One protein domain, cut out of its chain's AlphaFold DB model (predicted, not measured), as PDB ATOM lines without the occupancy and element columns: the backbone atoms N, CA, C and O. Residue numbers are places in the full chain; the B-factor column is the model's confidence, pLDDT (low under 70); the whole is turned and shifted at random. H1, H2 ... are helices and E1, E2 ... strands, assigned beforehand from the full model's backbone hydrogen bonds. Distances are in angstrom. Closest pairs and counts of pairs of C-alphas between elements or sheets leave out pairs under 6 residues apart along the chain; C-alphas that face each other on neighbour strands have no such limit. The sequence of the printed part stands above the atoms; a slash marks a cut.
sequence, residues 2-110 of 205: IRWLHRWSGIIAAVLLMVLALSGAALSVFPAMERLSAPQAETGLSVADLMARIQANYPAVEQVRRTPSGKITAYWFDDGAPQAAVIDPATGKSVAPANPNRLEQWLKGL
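What this domain is: This is residues 2 to 110 of the 205 residues of the protein "Predicted protein" of Brucella sp. NVSL 07-0026 (UniProt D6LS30). What shape do these atoms make? A small, strongly twisted sheet of four strands with the short helix H2 on it forms a head, and the long helix H1 reaches away as an arm, with H3 beside part of it. Residues 2 to 18 of H1 stick out free. What builds it? The 109 printed residues include three named helices and four named strands, in the order H1 H2 E1 E2 E3 E4 H3, a mixed class with an antiparallel sheet E1 E2 E3 E4. The whole is extended, with a radius of gyration of the C-alphas of 20.4 A and spans of 68 by 36 by 20 A.

How they stand to each other: How do the strands pair? E1, residues 61 to 66, E2, 72 to 78, E3, 81 to 87, and E4, 94 to 97, form a meander, each strand the antiparallel neighbour of the one before. Within hydrogen-bond range are N 65 and O 73, N 83 and O 76, and N 95 and O 86, each 2.8 A. Where are the helices? H2, residues 47 to 57, is on the sheet, its closest C-alphas to E1 being those of Gln 55 and Val 61, 6.9 A. H1, residues 2 to 37, touches H3, residues 102 to 110, with residues 20 to 30 alone, the closest C-alphas being those of Ser 23 and Leu 107, 6.3 A, at a shallow tilt of 26 degrees, opposite ways. Every O i to N i+4 pair is within hydrogen-bond range in H2 and H3, and 29 of 32 in H1.

Where its parts are: Where does H1 run? It spans 52.1 A from C-alpha 2 at (15.786, -120.582, -10.059). How long are the others? H2 spans 15.7 A, E1 14.1 A, E2 19.2 A, E3 18.8 A, E4 7.4 A and H3 12.3 A, to C-alpha 110 at (11.553, -95.688, -29.124).

The domain as a whole: How large is it? The farthest C-alphas, those of Ile 2 and Ala 56, are 68.7 A apart. Is it continuous and confident? The printed part has no cut and no long link; pLDDT is under 70 at residues 38 to 44, 68 to 69, 92 and 98 to 100.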
ATOM      1  N   ILE A   2      15.022-121.847  -9.914       75.56
ATOM      2  CA  ILE A   2      15.786-120.582 -10.059       75.56
ATOM      3  C   ILE A   2      16.517-120.406 -11.411       75.56
ATOM      4  O   ILE A   2      16.533-119.317 -11.971       75.56
ATOM      5  N   ARG A   3      17.076-121.489 -11.980       77.31
ATOM      6  CA  ARG A   3      17.781-121.471 -13.278       77.31
ATOM      7  C   ARG A   3      16.859-121.181 -14.463       77.31
ATOM      8  O   ARG A   3      17.283-120.541 -15.415       77.31
ATOM      9  N   TRP A   4      15.620-121.671 -14.405       87.44
ATOM     10  CA  TRP A   4      14.634-121.455 -15.462       87.44
ATOM     11  C   TRP A   4      14.155-120.004 -15.441       87.44
ATOM     12  O   TRP A   4      14.213-119.338 -16.470       87.44
ATOM     13  N   LEU A   5      13.816-119.490 -14.251       86.94
ATOM     14  CA  LEU A   5      13.400-118.099 -14.075       86.94
ATOM     15  C   LEU A   5      14.493-117.127 -14.543       86.94
ATOM     16  O   LEU A   5      14.209-116.252 -15.347       86.94
ATOM     17  N   HIS A   6      15.744-117.347 -14.121       85.44
ATOM     18  CA  HIS A   6      16.896-116.529 -14.515       85.44
ATOM     19  C   HIS A   6      17.167-116.565 -16.027       85.44
ATOM     20  O   HIS A   6      17.490-115.541 -16.620       85.44
ATOM     21  N   ARG A   7      17.026-117.734 -16.671       88.62
ATOM     22  CA  ARG A   7      17.235-117.871 -18.120       88.62
ATOM     23  C   ARG A   7      16.193-117.085 -18.910       88.62
ATOM     24  O   ARG A   7      16.560-116.351 -19.819       88.62
ATOM     25  N   TRP A   8      14.914-117.243 -18.584       92.88
ATOM     26  CA  TRP A   8      13.844-116.589 -19.337       92.88
ATOM     27  C   TRP A   8      13.788-115.087 -19.084       92.88
ATOM     28  O   TRP A   8      13.711-114.326 -20.047       92.88
ATOM     29  N   SER A   9      13.917-114.645 -17.828       90.12
ATOM     30  CA  SER A   9      13.991-113.210 -17.540       90.12
ATOM     31  C   SER A   9      15.243-112.577 -18.149       90.12
ATOM     32  O   SER A   9      15.159-111.477 -18.686       90.12
ATOM     33  N   GLY A  10      16.370-113.299 -18.165       92.38
ATOM     34  CA  GLY A  10      17.595-112.877 -18.841       92.38
ATOM     35  C   GLY A  10      17.423-112.685 -20.345       92.38
ATOM     36  O   GLY A  10      17.855-111.664 -20.867       92.38
ATOM     37  N   ILE A  11      16.757-113.612 -21.040       94.50
ATOM     38  CA  ILE A  11      16.511-113.496 -22.489       94.50
ATOM     39  C   ILE A  11      15.611-112.296 -22.796       94.50
ATOM     40  O   ILE A  11      15.958-111.488 -23.654       94.50
ATOM     41  N   ILE A  12      14.490-112.148 -22.082       93.69
ATOM     42  CA  ILE A  12      13.555-111.029 -22.293       93.69
ATOM     43  C   ILE A  12      14.275-109.696 -22.092       93.69
ATOM     44  O   ILE A  12      14.203-108.799 -22.933       93.69
ATOM     45  N   ALA A  13      15.011-109.575 -20.992       92.81
ATOM     46  CA  ALA A  13      15.694-108.341 -20.675       92.81
ATOM     47  C   ALA A  13      16.901-108.095 -21.608       92.81
ATOM     48  O   ALA A  13      17.180-106.943 -21.933       92.81
ATOM     49  N   ALA A  14      17.573-109.134 -22.117       93.19
ATOM     50  CA  ALA A  14      18.620-108.990 -23.133       93.19
ATOM     51  C   ALA A  14      18.072-108.462 -24.467       93.19
ATOM     52  O   ALA A  14      18.697-107.599 -25.077       93.19
ATOM     53  N   VAL A  15      16.895-108.928 -24.904       94.94
ATOM     54  CA  VAL A  15      16.225-108.401 -26.107       94.94
ATOM     55  C   VAL A  15      15.875-106.927 -25.922       94.94
ATOM     56  O   VAL A  15      16.184-106.113 -26.791       94.94
ATOM     57  N   LEU A  16      15.298-106.564 -24.772       92.38
ATOM     58  CA  LEU A  16      14.997-105.170 -24.449       92.38
ATOM     59  C   LEU A  16      16.269-104.308 -24.477       92.38
ATOM     60  O   LEU A  16      16.299-103.282 -25.153       92.38
ATOM     61  N   LEU A  17      17.346-104.751 -23.819       93.06
ATOM     62  CA  LEU A  17      18.630-104.047 -23.838       93.06
ATOM     63  C   LEU A  17      19.217-103.923 -25.243       93.06
ATOM     64  O   LEU A  17      19.773-102.878 -25.559       93.06
ATOM     65  N   MET A  18      19.082-104.944 -26.093       95.81
ATOM     66  CA  MET A  18      19.560-104.893 -27.475       95.81
ATOM     67  C   MET A  18      18.857-103.775 -28.256       95.81
ATOM     68  O   MET A  18      19.522-102.958 -28.890       95.81
ATOM     69  N   VAL A  19      17.526-103.681 -28.166       94.06
ATOM     70  CA  VAL A  19      16.748-102.617 -28.829       94.06
ATOM     71  C   VAL A  19      17.155-101.232 -28.312       94.06
ATOM     72  O   VAL A  19      17.361-100.302 -29.097       94.06
ATOM     73  N   LEU A  20      17.328-101.087 -26.997       93.69
ATOM     74  CA  LEU A  20      17.785 -99.841 -26.374       93.69
ATOM     75  C   LEU A  20      19.202 -99.453 -26.804       93.69
ATOM     76  O   LEU A  20      19.457 -98.287 -27.096       93.69
ATOM     77  N   ALA A  21      20.119-100.415 -26.837       95.00
ATOM     78  CA  ALA A  21      21.508-100.185 -27.200       95.00
ATOM     79  C   ALA A  21      21.627 -99.779 -28.672       95.00
ATOM     80  O   ALA A  21      22.310 -98.807 -28.976       95.00
ATOM     81  N   LEU A  22      20.914-100.460 -29.573       96.12
ATOM     82  CA  LEU A  22      20.901-100.129 -31.001       96.12
ATOM     83  C   LEU A  22      20.274 -98.755 -31.261       96.12
ATOM     84  O   LEU A  22      20.838 -97.951 -32.000       96.12
ATOM     85  N   SER A  23      19.141 -98.452 -30.621       94.81
ATOM     86  CA  SER A  23      18.510 -97.129 -30.740       94.81
ATOM     87  C   SER A  23      19.384 -96.017 -30.152       94.81
ATOM     88  O   SER A  23      19.498 -94.954 -30.756       94.81
ATOM     89  N   GLY A  24      20.056 -96.263 -29.024       92.81
ATOM     90  CA  GLY A  24      21.006 -95.327 -28.418       92.81
ATOM     91  C   GLY A  24      22.253 -95.110 -29.278       92.81
ATOM     92  O   GLY A  24      22.684 -93.973 -29.465       92.81
ATOM     93  N   ALA A  25      22.793 -96.178 -29.868       95.25
ATOM     94  CA  ALA A  25      23.899 -96.101 -30.816       95.25
ATOM     95  C   ALA A  25      23.509 -95.272 -32.048       95.25
ATOM     96  O   ALA A  25      24.244 -94.358 -32.421       95.25
ATOM     97  N   ALA A  26      22.322 -95.496 -32.616       94.06
ATOM     98  CA  ALA A  26      21.801 -94.668 -33.703       94.06
ATOM     99  C   ALA A  26      21.626 -93.197 -33.274       94.06
ATOM    100  O   ALA A  26      22.017 -92.287 -34.004       94.06
ATOM    101  N   LEU A  27      21.110 -92.948 -32.064       91.38
ATOM    102  CA  LEU A  27      20.953 -91.599 -31.511       91.38
ATOM    103  C   LEU A  27      22.285 -90.867 -31.299       91.38
ATOM    104  O   LEU A  27      22.301 -89.641 -31.354       91.38
ATOM    105  N   SER A  28      23.393 -91.583 -31.091       91.69
ATOM    106  CA  SER A  28      24.724 -90.984 -30.914       91.69
ATOM    107  C   SER A  28      25.287 -90.339 -32.189       91.69
ATOM    108  O   SER A  28      26.118 -89.434 -32.103       91.69
ATOM    109  N   VAL A  29      24.789 -90.741 -33.365       90.56
ATOM    110  CA  VAL A  29      25.235 -90.215 -34.663       90.56
ATOM    111  C   VAL A  29      24.782 -88.769 -34.865       90.56
ATOM    112  O   VAL A  29      25.562 -87.954 -35.347       90.56
ATOM    113  N   PHE A  30      23.562 -88.409 -34.453       87.38
ATOM    114  CA  PHE A  30      23.034 -87.047 -34.622       87.38
ATOM    115  C   PHE A  30      23.899 -85.961 -33.957       87.38
ATOM    116  O   PHE A  30      24.309 -85.040 -34.663       87.38
ATOM    117  N   PRO A  31      24.244 -86.036 -32.653       84.12
ATOM    118  CA  PRO A  31      25.106 -85.034 -32.030       84.12
ATOM    119  C   PRO A  31      26.549 -85.081 -32.554       84.12
ATOM    120  O   PRO A  31      27.235 -84.060 -32.513       84.12
ATOM    121  N   ALA A  32      27.026 -86.235 -33.039       86.19
ATOM    122  CA  ALA A  32      28.335 -86.338 -33.681       86.19
ATOM    123  C   ALA A  32      28.358 -85.580 -35.018       86.19
ATOM    124  O   ALA A  32      29.234 -84.748 -35.231       86.19
ATOM    125  N   MET A  33      27.352 -85.791 -35.870       84.50
ATOM    126  CA  MET A  33      27.171 -85.052 -37.122       84.50
ATOM    127  C   MET A  33      26.969 -83.559 -36.873       84.50
ATOM    128  O   MET A  33      27.593 -82.729 -37.524       84.50
ATOM    129  N   GLU A  34      26.155 -83.202 -35.880       81.56
ATOM    130  CA  GLU A  34      25.919 -81.805 -35.526       81.56
ATOM    131  C   GLU A  34      27.202 -81.104 -35.070       81.56
ATOM    132  O   GLU A  34      27.401 -79.946 -35.409       81.56
ATOM    133  N   ARG A  35      28.112 -81.794 -34.366       80.31
ATOM    134  CA  ARG A  35      29.437 -81.239 -34.041       80.31
ATOM    135  C   ARG A  35      30.313 -80.983 -35.257       80.31
ATOM    136  O   ARG A  35      31.101 -80.046 -35.224       80.31
ATOM    137  N   LEU A  36      30.206 -81.817 -36.286       81.81
ATOM    138  CA  LEU A  36      30.978 -81.660 -37.518       81.81
ATOM    139  C   LEU A  36      30.418 -80.539 -38.402       81.81
ATOM    140  O   LEU A  36      31.178 -79.890 -39.111       81.81
ATOM    141  N   SER A  37      29.102 -80.313 -38.363       75.31
ATOM    142  CA  SER A  37      28.422 -79.313 -39.195       75.31
ATOM    143  C   SER A  37      28.140 -77.985 -38.489       75.31
ATOM    144  O   SER A  37      27.721 -77.037 -39.149       75.31
ATOM    145  N   ALA A  38      28.308 -77.896 -37.165       69.44
ATOM    146  CA  ALA A  38      28.035 -76.672 -36.422       69.44
ATOM    147  C   ALA A  38      28.990 -75.549 -36.866       69.44
ATOM    148  O   ALA A  38      30.209 -75.726 -36.771       69.44
ATOM    149  N   PRO A  39      28.463 -74.383 -37.292       67.31
ATOM    150  CA  PRO A  39      29.287 -73.217 -37.573       67.31
ATOM    151  C   PRO A  39      30.108 -72.857 -36.334       67.31
ATOM    152  O   PRO A  39      29.558 -72.632 -35.250       67.31
ATOM    153  N   GLN A  40      31.431 -72.835 -36.472       66.69
ATOM    154  CA  GLN A  40      32.304 -72.381 -35.399       66.69
ATOM    155  C   GLN A  40      32.184 -70.863 -35.297       66.69
ATOM    156  O   GLN A  40      32.459 -70.145 -36.252       66.69
ATOM    157  N   ALA A  41      31.744 -70.379 -34.134       65.31
ATOM    158  CA  ALA A  41      31.820 -68.958 -33.827       65.31
ATOM    159  C   ALA A  41      33.288 -68.518 -33.882       65.31
ATOM    160  O   ALA A  41      34.159 -69.227 -33.368       65.31
ATOM    161  N   GLU A  42      33.549 -67.363 -34.496       66.44
ATOM    162  CA  GLU A  42      34.899 -66.814 -34.579       66.44
ATOM    163  C   GLU A  42      35.522 -66.691 -33.184       66.44
ATOM    164  O   GLU A  42      34.872 -66.305 -32.203       66.44
ATOM    165  N   THR A  43      36.801 -67.051 -33.082       60.66
ATOM    166  CA  THR A  43      37.561 -66.961 -31.838       60.66
ATOM    167  C   THR A  43      37.636 -65.504 -31.388       60.66
ATOM    168  O   THR A  43      38.323 -64.704 -32.015       60.66
ATOM    169  N   GLY A  44      36.935 -65.173 -30.299       67.25
ATOM    170  CA  GLY A  44      36.910 -63.825 -29.719       67.25
ATOM    171  C   GLY A  44      35.561 -63.104 -29.798       67.25
ATOM    172  O   GLY A  44      35.443 -62.021 -29.235       67.25
ATOM    173  N   LEU A  45      34.536 -63.691 -30.430       72.75
ATOM    174  CA  LEU A  45      33.195 -63.096 -30.455       72.75
ATOM    175  C   LEU A  45      32.598 -63.056 -29.036       72.75
ATOM    176  O   LEU A  45      32.396 -64.104 -28.409       72.75
ATOM    177  N   SER A  46      32.302 -61.858 -28.525       81.12
ATOM    178  CA  SER A  46      31.651 -61.724 -27.223       81.12
ATOM    179  C   SER A  46      30.180 -62.142 -27.315       81.12
ATOM    180  O   SER A  46      29.527 -62.013 -28.354       81.12
ATOM    181  N   VAL A  47      29.624 -62.639 -26.207       81.88
ATOM    182  CA  VAL A  47      28.189 -62.969 -26.141       81.88
ATOM    183  C   VAL A  47      27.338 -61.721 -26.397       81.88
ATOM    184  O   VAL A  47      26.283 -61.826 -27.014       81.88
ATOM    185  N   ALA A  48      27.815 -60.542 -25.981       82.50
ATOM    186  CA  ALA A  48      27.137 -59.274 -26.224       82.50
ATOM    187  C   ALA A  48      27.056 -58.950 -27.725       82.50
ATOM    188  O   ALA A  48      25.977 -58.617 -28.210       82.50
ATOM    189  N   ASP A  49      28.148 -59.137 -28.473       83.25
ATOM    190  CA  ASP A  49      28.171 -58.905 -29.924       83.25
ATOM    191  C   ASP A  49      27.267 -59.890 -30.668       83.25
ATOM    192  O   ASP A  49      26.554 -59.508 -31.597       83.25
ATOM    193  N   LEU A  50      27.256 -61.156 -30.242       82.44
ATOM    194  CA  LEU A  50      26.358 -62.170 -30.792       82.44
ATOM    195  C   LEU A  50      24.890 -61.798 -30.547       82.44
ATOM    196  O   LEU A  50      24.086 -61.830 -31.477       82.44
ATOM    197  N   MET A  51      24.536 -61.426 -29.316       83.31
ATOM    198  CA  MET A  51      23.168 -61.033 -28.974       83.31
ATOM    199  C   MET A  51      22.744 -59.768 -29.717       83.31
ATOM    200  O   MET A  51      21.635 -59.735 -30.234       83.31
ATOM    201  N   ALA A  52      23.625 -58.772 -29.856       84.44
ATOM    202  CA  ALA A  52      23.343 -57.561 -30.625       84.44
ATOM    203  C   ALA A  52      23.023 -57.876 -32.099       84.44
ATOM    204  O   ALA A  52      22.063 -57.341 -32.654       84.44
ATOM    205  N   ARG A  53      23.771 -58.798 -32.721       83.81
ATOM    206  CA  ARG A  53      23.516 -59.261 -34.099       83.81
ATOM    207  C   ARG A  53      22.208 -60.039 -34.225       83.81
ATOM    208  O   ARG A  53      21.485 -59.858 -35.201       83.81
ATOM    209  N   ILE A  54      21.894 -60.892 -33.250       83.94
ATOM    210  CA  ILE A  54      20.629 -61.642 -33.222       83.94
ATOM    211  C   ILE A  54      19.450 -60.682 -33.053       83.94
ATOM    212  O   ILE A  54      18.494 -60.779 -33.814       83.94
ATOM    213  N   GLN A  55      19.537 -59.729 -32.122       83.94
ATOM    214  CA  GLN A  55      18.482 -58.751 -31.844       83.94
ATOM    215  C   GLN A  55      18.202 -57.843 -33.049       83.94
ATOM    216  O   GLN A  55      17.050 -57.496 -33.294       83.94
ATOM    217  N   ALA A  56      19.238 -57.488 -33.819       83.62
ATOM    218  CA  ALA A  56      19.098 -56.685 -35.034       83.62
ATOM    219  C   ALA A  56      18.267 -57.388 -36.123       83.62
ATOM    220  O   ALA A  56      17.558 -56.721 -36.874       83.62
ATOM    221  N   ASN A  57      18.333 -58.721 -36.199       79.81
ATOM    222  CA  ASN A  57      17.567 -59.514 -37.166       79.81
ATOM    223  C   ASN A  57      16.236 -60.035 -36.592       79.81
ATOM    224  O   ASN A  57      15.280 -60.222 -37.340       79.81
ATOM    225  N   TYR A  58      16.177 -60.283 -35.280       80.50
ATOM    226  CA  TYR A  58      15.041 -60.876 -34.575       80.50
ATOM    227  C   TYR A  58      14.781 -60.140 -33.247       80.50
ATOM    228  O   TYR A  58      15.234 -60.583 -32.189       80.50
ATOM    229  N   PRO A  59      14.024 -59.029 -33.265       76.88
ATOM    230  CA  PRO A  59      13.784 -58.216 -32.072       76.88
ATOM    231  C   PRO A  59      12.888 -58.894 -31.018       76.88
ATOM    232  O   PRO A  59      12.846 -58.429 -29.884       76.88
ATOM    233  N   ALA A  60      12.200 -59.987 -31.368       80.31
ATOM    234  CA  ALA A  60      11.306 -60.748 -30.485       80.31
ATOM    235  C   ALA A  60      11.945 -62.025 -29.891       80.31
ATOM    236  O   ALA A  60      11.238 -62.916 -29.426       80.31
ATOM    237  N   VAL A  61      13.275 -62.166 -29.938       80.38
ATOM    238  CA  VAL A  61      13.966 -63.316 -29.330       80.38
ATOM    239  C   VAL A  61      13.867 -63.266 -27.807       80.38
ATOM    240  O   VAL A  61      14.299 -62.306 -27.176       80.38
ATOM    241  N   GLU A  62      13.357 -64.344 -27.219       82.44
ATOM    242  CA  GLU A  62      13.232 -64.494 -25.764       82.44
ATOM    243  C   GLU A  62      14.370 -65.326 -25.177       82.44
ATOM    244  O   GLU A  62      14.839 -65.079 -24.065       82.44
ATOM    245  N   GLN A  63      14.829 -66.336 -25.922       83.69
ATOM    246  CA  GLN A  63      15.841 -67.260 -25.434       83.69
ATOM    247  C   GLN A  63      16.814 -67.659 -26.535       83.69
ATOM    248  O   GLN A  63      16.429 -68.148 -27.594       83.69
ATOM    249  N   VAL A  64      18.108 -67.540 -26.243       83.81
ATOM    250  CA  VAL A  64      19.181 -68.085 -27.078       83.81
ATOM    251  C   VAL A  64      19.857 -69.216 -26.318       83.81
ATOM    252  O   VAL A  64      20.332 -69.043 -25.196       83.81
ATOM    253  N   ARG A  65      19.899 -70.403 -26.923       82.19
ATOM    254  CA  ARG A  65      20.513 -71.597 -26.342       82.19
ATOM    255  C   ARG A  65      21.660 -72.076 -27.214       82.19
ATOM    256  O   ARG A  65      21.490 -72.323 -28.404       82.19
ATOM    257  N   ARG A  66      22.812 -72.299 -26.584       79.88
ATOM    258  CA  ARG A  66      23.953 -72.980 -27.198       79.88
ATOM    259  C   ARG A  66      23.932 -74.460 -26.824       79.88
ATOM    260  O   ARG A  66      23.856 -74.797 -25.642       79.88
ATOM    261  N   THR A  67      23.981 -75.353 -27.805       77.19
ATOM    262  CA  THR A  67      24.133 -76.790 -27.545       77.19
ATOM    263  C   THR A  67      25.601 -77.142 -27.267       77.19
ATOM    264  O   THR A  67      26.507 -76.427 -27.702       77.19
ATOM    265  N   PRO A  68      25.884 -78.279 -26.598       69.44
ATOM    266  CA  PRO A  68      27.253 -78.774 -26.395       69.44
ATOM    267  C   PRO A  68      28.002 -79.098 -27.697       69.44
ATOM    268  O   PRO A  68      29.205 -79.360 -27.679       69.44
ATOM    269  N   SER A  69      27.275 -79.156 -28.814       69.31
ATOM    270  CA  SER A  69      27.796 -79.294 -30.170       69.31
ATOM    271  C   SER A  69      28.296 -77.972 -30.764       69.31
ATOM    272  O   SER A  69      28.938 -77.991 -31.802       69.31
ATOM    273  N   GLY A  70      28.047 -76.833 -30.107       71.88
ATOM    274  CA  GLY A  70      28.426 -75.502 -30.587       71.88
ATOM    275  C   GLY A  70      27.329 -74.796 -31.386       71.88
ATOM    276  O   GLY A  70      27.442 -73.594 -31.600       71.88
ATOM    277  N   LYS A  71      26.245 -75.499 -31.742       77.94
ATOM    278  CA  LYS A  71      25.086 -74.933 -32.440       77.94
ATOM    279  C   LYS A  71      24.377 -73.902 -31.561       77.94
ATOM    280  O   LYS A  71      24.101 -74.162 -30.387       77.94
ATOM    281  N   ILE A  72      24.046 -72.749 -32.134       81.19
ATOM    282  CA  ILE A  72      23.273 -71.694 -31.473       81.19
ATOM    283  C   ILE A  72      21.853 -71.728 -32.033       81.19
ATOM    284  O   ILE A  72      21.643 -71.780 -33.241       81.19
ATOM    285  N   THR A  73      20.861 -71.785 -31.153       83.50
ATOM    286  CA  THR A  73      19.440 -71.799 -31.512       83.50
ATOM    287  C   THR A  73      18.744 -70.675 -30.768       83.50
ATOM    288  O   THR A  73      18.859 -70.603 -29.545       83.50
ATOM    289  N   ALA A  74      18.037 -69.817 -31.495       82.62
ATOM    290  CA  ALA A  74      17.175 -68.810 -30.898       82.62
ATOM    291  C   ALA A  74      15.722 -69.266 -30.940       82.62
ATOM    292  O   ALA A  74      15.287 -69.891 -31.909       82.62
ATOM    293  N   TYR A  75      15.010 -68.931 -29.877       82.50
ATOM    294  CA  TYR A  75      13.595 -69.177 -29.680       82.50
ATOM    295  C   TYR A  75      12.892 -67.826 -29.576       82.50
ATOM    296  O   TYR A  75      13.344 -66.936 -28.846       82.50
ATOM    297  N   TRP A  76      11.804 -67.681 -30.320       83.62
ATOM    298  CA  TRP A  76      10.924 -66.518 -30.287       83.62
ATOM    299  C   TRP A  76       9.475 -66.982 -30.406       83.62
ATOM    300  O   TRP A  76       9.210 -68.091 -30.875       83.62
ATOM    301  N   PHE A  77       8.541 -66.139 -29.989       80.00
ATOM    302  CA  PHE A  77       7.123 -66.354 -30.238       80.00
ATOM    303  C   PHE A  77       6.667 -65.458 -31.382       80.00
ATOM    304  O   PHE A  77       6.994 -64.274 -31.419       80.00
ATOM    305  N   ASP A  78       5.918 -66.039 -32.312       78.44
ATOM    306  CA  ASP A  78       5.248 -65.315 -33.388       78.44
ATOM    307  C   ASP A  78       3.760 -65.671 -33.332       78.44
ATOM    308  O   ASP A  78       3.407 -66.849 -33.397       78.44
ATOM    309  N   ASP A  79       2.907 -64.675 -33.089       78.25
ATOM    310  CA  ASP A  79       1.450 -64.827 -32.913       78.25
ATOM    311  C   ASP A  79       1.034 -65.944 -31.922       78.25
ATOM    312  O   ASP A  79       0.140 -66.755 -32.163       78.25
ATOM    313  N   GLY A  80       1.749 -66.050 -30.796       75.38
ATOM    314  CA  GLY A  80       1.508 -67.077 -29.771       75.38
ATOM    315  C   GLY A  80       2.021 -68.483 -30.122       75.38
ATOM    316  O   GLY A  80       1.950 -69.380 -29.279       75.38
ATOM    317  N   ALA A  81       2.592 -68.688 -31.313       77.25
ATOM    318  CA  ALA A  81       3.238 -69.936 -31.703       77.25
ATOM    319  C   ALA A  81       4.749 -69.902 -31.391       77.25
ATOM    320  O   ALA A  81       5.451 -68.989 -31.836       77.25
ATOM    321  N   PRO A  82       5.289 -70.898 -30.662       77.88
ATOM    322  CA  PRO A  82       6.721 -70.982 -30.406       77.88
ATOM    323  C   PRO A  82       7.469 -71.345 -31.692       77.88
ATOM    324  O   PRO A  82       7.229 -72.393 -32.298       77.88
ATOM    325  N   GLN A  83       8.416 -70.500 -32.079       79.31
ATOM    326  CA  GLN A  83       9.307 -70.697 -33.214       79.31
ATOM    327  C   GLN A  83      10.747 -70.868 -32.735       79.31
ATOM    328  O   GLN A  83      11.164 -70.347 -31.698       79.31
ATOM    329  N   ALA A  84      11.522 -71.634 -33.497       81.00
ATOM    330  CA  ALA A  84      12.928 -71.851 -33.202       81.00
ATOM    331  C   ALA A  84      13.735 -72.002 -34.491       81.00
ATOM    332  O   ALA A  84      13.371 -72.776 -35.380       81.00
ATOM    333  N   ALA A  85      14.878 -71.323 -34.567       79.19
ATOM    334  CA  ALA A  85      15.811 -71.446 -35.681       79.19
ATOM    335  C   ALA A  85      17.258 -71.533 -35.214       79.19
ATOM    336  O   ALA A  85      17.671 -70.952 -34.208       79.19
ATOM    337  N   VAL A  86      18.030 -72.293 -35.984       81.81
ATOM    338  CA  VAL A  86      19.479 -72.372 -35.872       81.81
ATOM    339  C   VAL A  86      20.064 -71.097 -36.462       81.81
ATOM    340  O   VAL A  86      19.782 -70.774 -37.615       81.81
ATOM    341  N   ILE A  87      20.868 -70.394 -35.672       81.31
ATOM    342  CA  ILE A  87      21.486 -69.124 -36.050       81.31
ATOM    343  C   ILE A  87      22.958 -69.343 -36.391       81.31
ATOM    344  O   ILE A  87      23.678 -70.025 -35.658       81.31
ATOM    345  N   ASP A  88      23.402 -68.719 -37.480       79.56
ATOM    346  CA  ASP A  88      24.818 -68.563 -37.791       79.56
ATOM    347  C   ASP A  88      25.437 -67.467 -36.896       79.56
ATOM    348  O   ASP A  88      25.008 -66.311 -36.969       79.56
ATOM    349  N   PRO A  89      26.440 -67.787 -36.055       74.19
ATOM    350  CA  PRO A  89      27.088 -66.817 -35.178       74.19
ATOM    351  C   PRO A  89      27.807 -65.681 -35.916       74.19
ATOM    352  O   PRO A  89      27.975 -64.612 -35.329       74.19
ATOM    353  N   ALA A  90      28.232 -65.876 -37.167       75.25
ATOM    354  CA  ALA A  90      28.921 -64.835 -37.927       75.25
ATOM    355  C   ALA A  90      27.942 -63.752 -38.404       75.25
ATOM    356  O   ALA A  90      28.202 -62.556 -38.249       75.25
ATOM    357  N   THR A  91      26.789 -64.158 -38.937       74.56
ATOM    358  CA  THR A  91      25.824 -63.252 -39.583       74.56
ATOM    359  C   THR A  91      24.609 -62.902 -38.720       74.56
ATOM    360  O   THR A  91      23.912 -61.933 -39.014       74.56
ATOM    361  N   GLY A  92      24.328 -63.675 -37.668       68.19
ATOM    362  CA  GLY A  92      23.115 -63.542 -36.856       68.19
ATOM    363  C   GLY A  92      21.833 -63.943 -37.595       68.19
ATOM    364  O   GLY A  92      20.741 -63.638 -37.117       68.19
ATOM    365  N   LYS A  93      21.942 -64.580 -38.768       75.94
ATOM    366  CA  LYS A  93      20.804 -65.001 -39.601       75.94
ATOM    367  C   LYS A  93      20.420 -66.451 -39.322       75.94
ATOM    368  O   LYS A  93      21.252 -67.258 -38.904       75.94
ATOM    369  N   SER A  94      19.155 -66.790 -39.575       76.00
ATOM    370  CA  SER A  94      18.707 -68.184 -39.522       76.00
ATOM    371  C   SER A  94      19.280 -68.990 -40.692       76.00
ATOM    372  O   SER A  94      19.196 -68.585 -41.848       76.00
ATOM    373  N   VAL A  95      19.873 -70.140 -40.377       73.69
ATOM    374  CA  VAL A  95      20.420 -71.097 -41.356       73.69
ATOM    375  C   VAL A  95      19.410 -72.203 -41.642       73.69
ATOM    376  O   VAL A  95      19.291 -72.669 -42.771       73.69
ATOM    377  N   ALA A  96      18.675 -72.633 -40.614       70.00
ATOM    378  CA  ALA A  96      17.654 -73.665 -40.722       70.00
ATOM    379  C   ALA A  96      16.633 -73.557 -39.577       70.00
ATOM    380  O   ALA A  96      17.005 -73.159 -38.466       70.00
ATOM    381  N   PRO A  97      15.369 -73.964 -39.788       71.12
ATOM    382  CA  PRO A  97      14.430 -74.161 -38.690       71.12
ATOM    383  C   PRO A  97      14.986 -75.212 -37.719       71.12
ATOM    384  O   PRO A  97      15.512 -76.245 -38.133       71.12
ATOM    385  N   ALA A  98      14.873 -74.976 -36.414       67.50
ATOM    386  CA  ALA A  98      15.457 -75.832 -35.379       67.50
ATOM    387  C   ALA A  98      14.650 -77.117 -35.117       67.50
ATOM    388  O   ALA A  98      14.733 -77.695 -34.034       67.50
ATOM    389  N   ASN A  99      13.858 -77.563 -36.094       66.88
ATOM    390  CA  ASN A  99      12.985 -78.713 -35.939       66.88
ATOM    391  C   ASN A  99      13.820 -80.008 -35.962       66.88
ATOM    392  O   ASN A  99      14.511 -80.263 -36.953       66.88
ATOM    393  N   PRO A 100      13.791 -80.833 -34.897       68.44
ATOM    394  CA  PRO A 100      14.493 -82.107 -34.909       68.44
ATOM    395  C   PRO A 100      13.938 -83.013 -36.012       68.44
ATOM    396  O   PRO A 100      12.731 -83.042 -36.255       68.44
ATOM    397  N   ASN A 101      14.812 -83.774 -36.672       80.00
ATOM    398  CA  ASN A 101      14.422 -84.640 -37.785       80.00
ATOM    399  C   ASN A 101      13.348 -85.657 -37.336       80.00
ATOM    400  O   ASN A 101      13.426 -86.180 -36.222       80.00
ATOM    401  N   ARG A 102      12.367 -85.994 -38.190       86.19
ATOM    402  CA  ARG A 102      11.286 -86.947 -37.839       86.19
ATOM    403  C   ARG A 102      11.840 -88.291 -37.359       86.19
ATOM    404  O   ARG A 102      11.327 -88.860 -36.401       86.19
ATOM    405  N   LEU A 103      12.925 -88.761 -37.980       87.94
ATOM    406  CA  LEU A 103      13.629 -89.981 -37.573       87.94
ATOM    407  C   LEU A 103      14.272 -89.856 -36.188       87.94
ATOM    408  O   LEU A 103      14.200 -90.788 -35.394       87.94
ATOM    409  N   GLU A 104      14.868 -88.705 -35.871       87.56
ATOM    410  CA  GLU A 104      15.464 -88.448 -34.557       87.56
ATOM    411  C   GLU A 104      14.386 -88.427 -33.465       87.56
ATOM    412  O   GLU A 104      14.558 -89.031 -32.406       87.56
ATOM    413  N   GLN A 105      13.247 -87.778 -33.728       88.69
ATOM    414  CA  GLN A 105      12.103 -87.757 -32.812       88.69
ATOM    415  C   GLN A 105      11.533 -89.165 -32.592       88.69
ATOM    416  O   GLN A 105      11.299 -89.567 -31.451       88.69
ATOM    417  N   TRP A 106      11.372 -89.938 -33.670       92.38
ATOM    418  CA  TRP A 106      10.916 -91.325 -33.614       92.38
ATOM    419  C   TRP A 106      11.883 -92.203 -32.805       92.38
ATOM    420  O   TRP A 106      11.461 -92.884 -31.873       92.38
ATOM    421  N   LEU A 107      13.193 -92.118 -33.068       93.38
ATOM    422  CA  LEU A 107      14.219 -92.851 -32.318       93.38
ATOM    423  C   LEU A 107      14.237 -92.468 -30.834       93.38
ATOM    424  O   LEU A 107      14.347 -93.349 -29.984       93.38
ATOM    425  N   LYS A 108      14.086 -91.180 -30.499       90.81
ATOM    426  CA  LYS A 108      13.957 -90.728 -29.103       90.81
ATOM    427  C   LYS A 108      12.717 -91.320 -28.434       90.81
ATOM    428  O   LYS A 108      12.802 -91.719 -27.274       90.81
ATOM    429  N   GLY A 109      11.595 -91.401 -29.150       91.69
ATOM    430  CA  GLY A 109      10.372 -92.055 -28.680       91.69
ATOM    431  C   GLY A 109      10.581 -93.543 -28.385       91.69
ATOM    432  O   GLY A 109      10.257 -94.003 -27.289       91.69
ATOM    433  N   LEU A 110      11.205 -94.277 -29.312       92.94
ATOM    434  CA  LEU A 110      11.553 -95.688 -29.124       92.94
ATOM    435  C   LEU A 110      12.492 -95.883 -27.926       92.94
ATOM    436  O   LEU A 110      12.227 -96.701 -27.050       92.94
TER     437      LEU A 110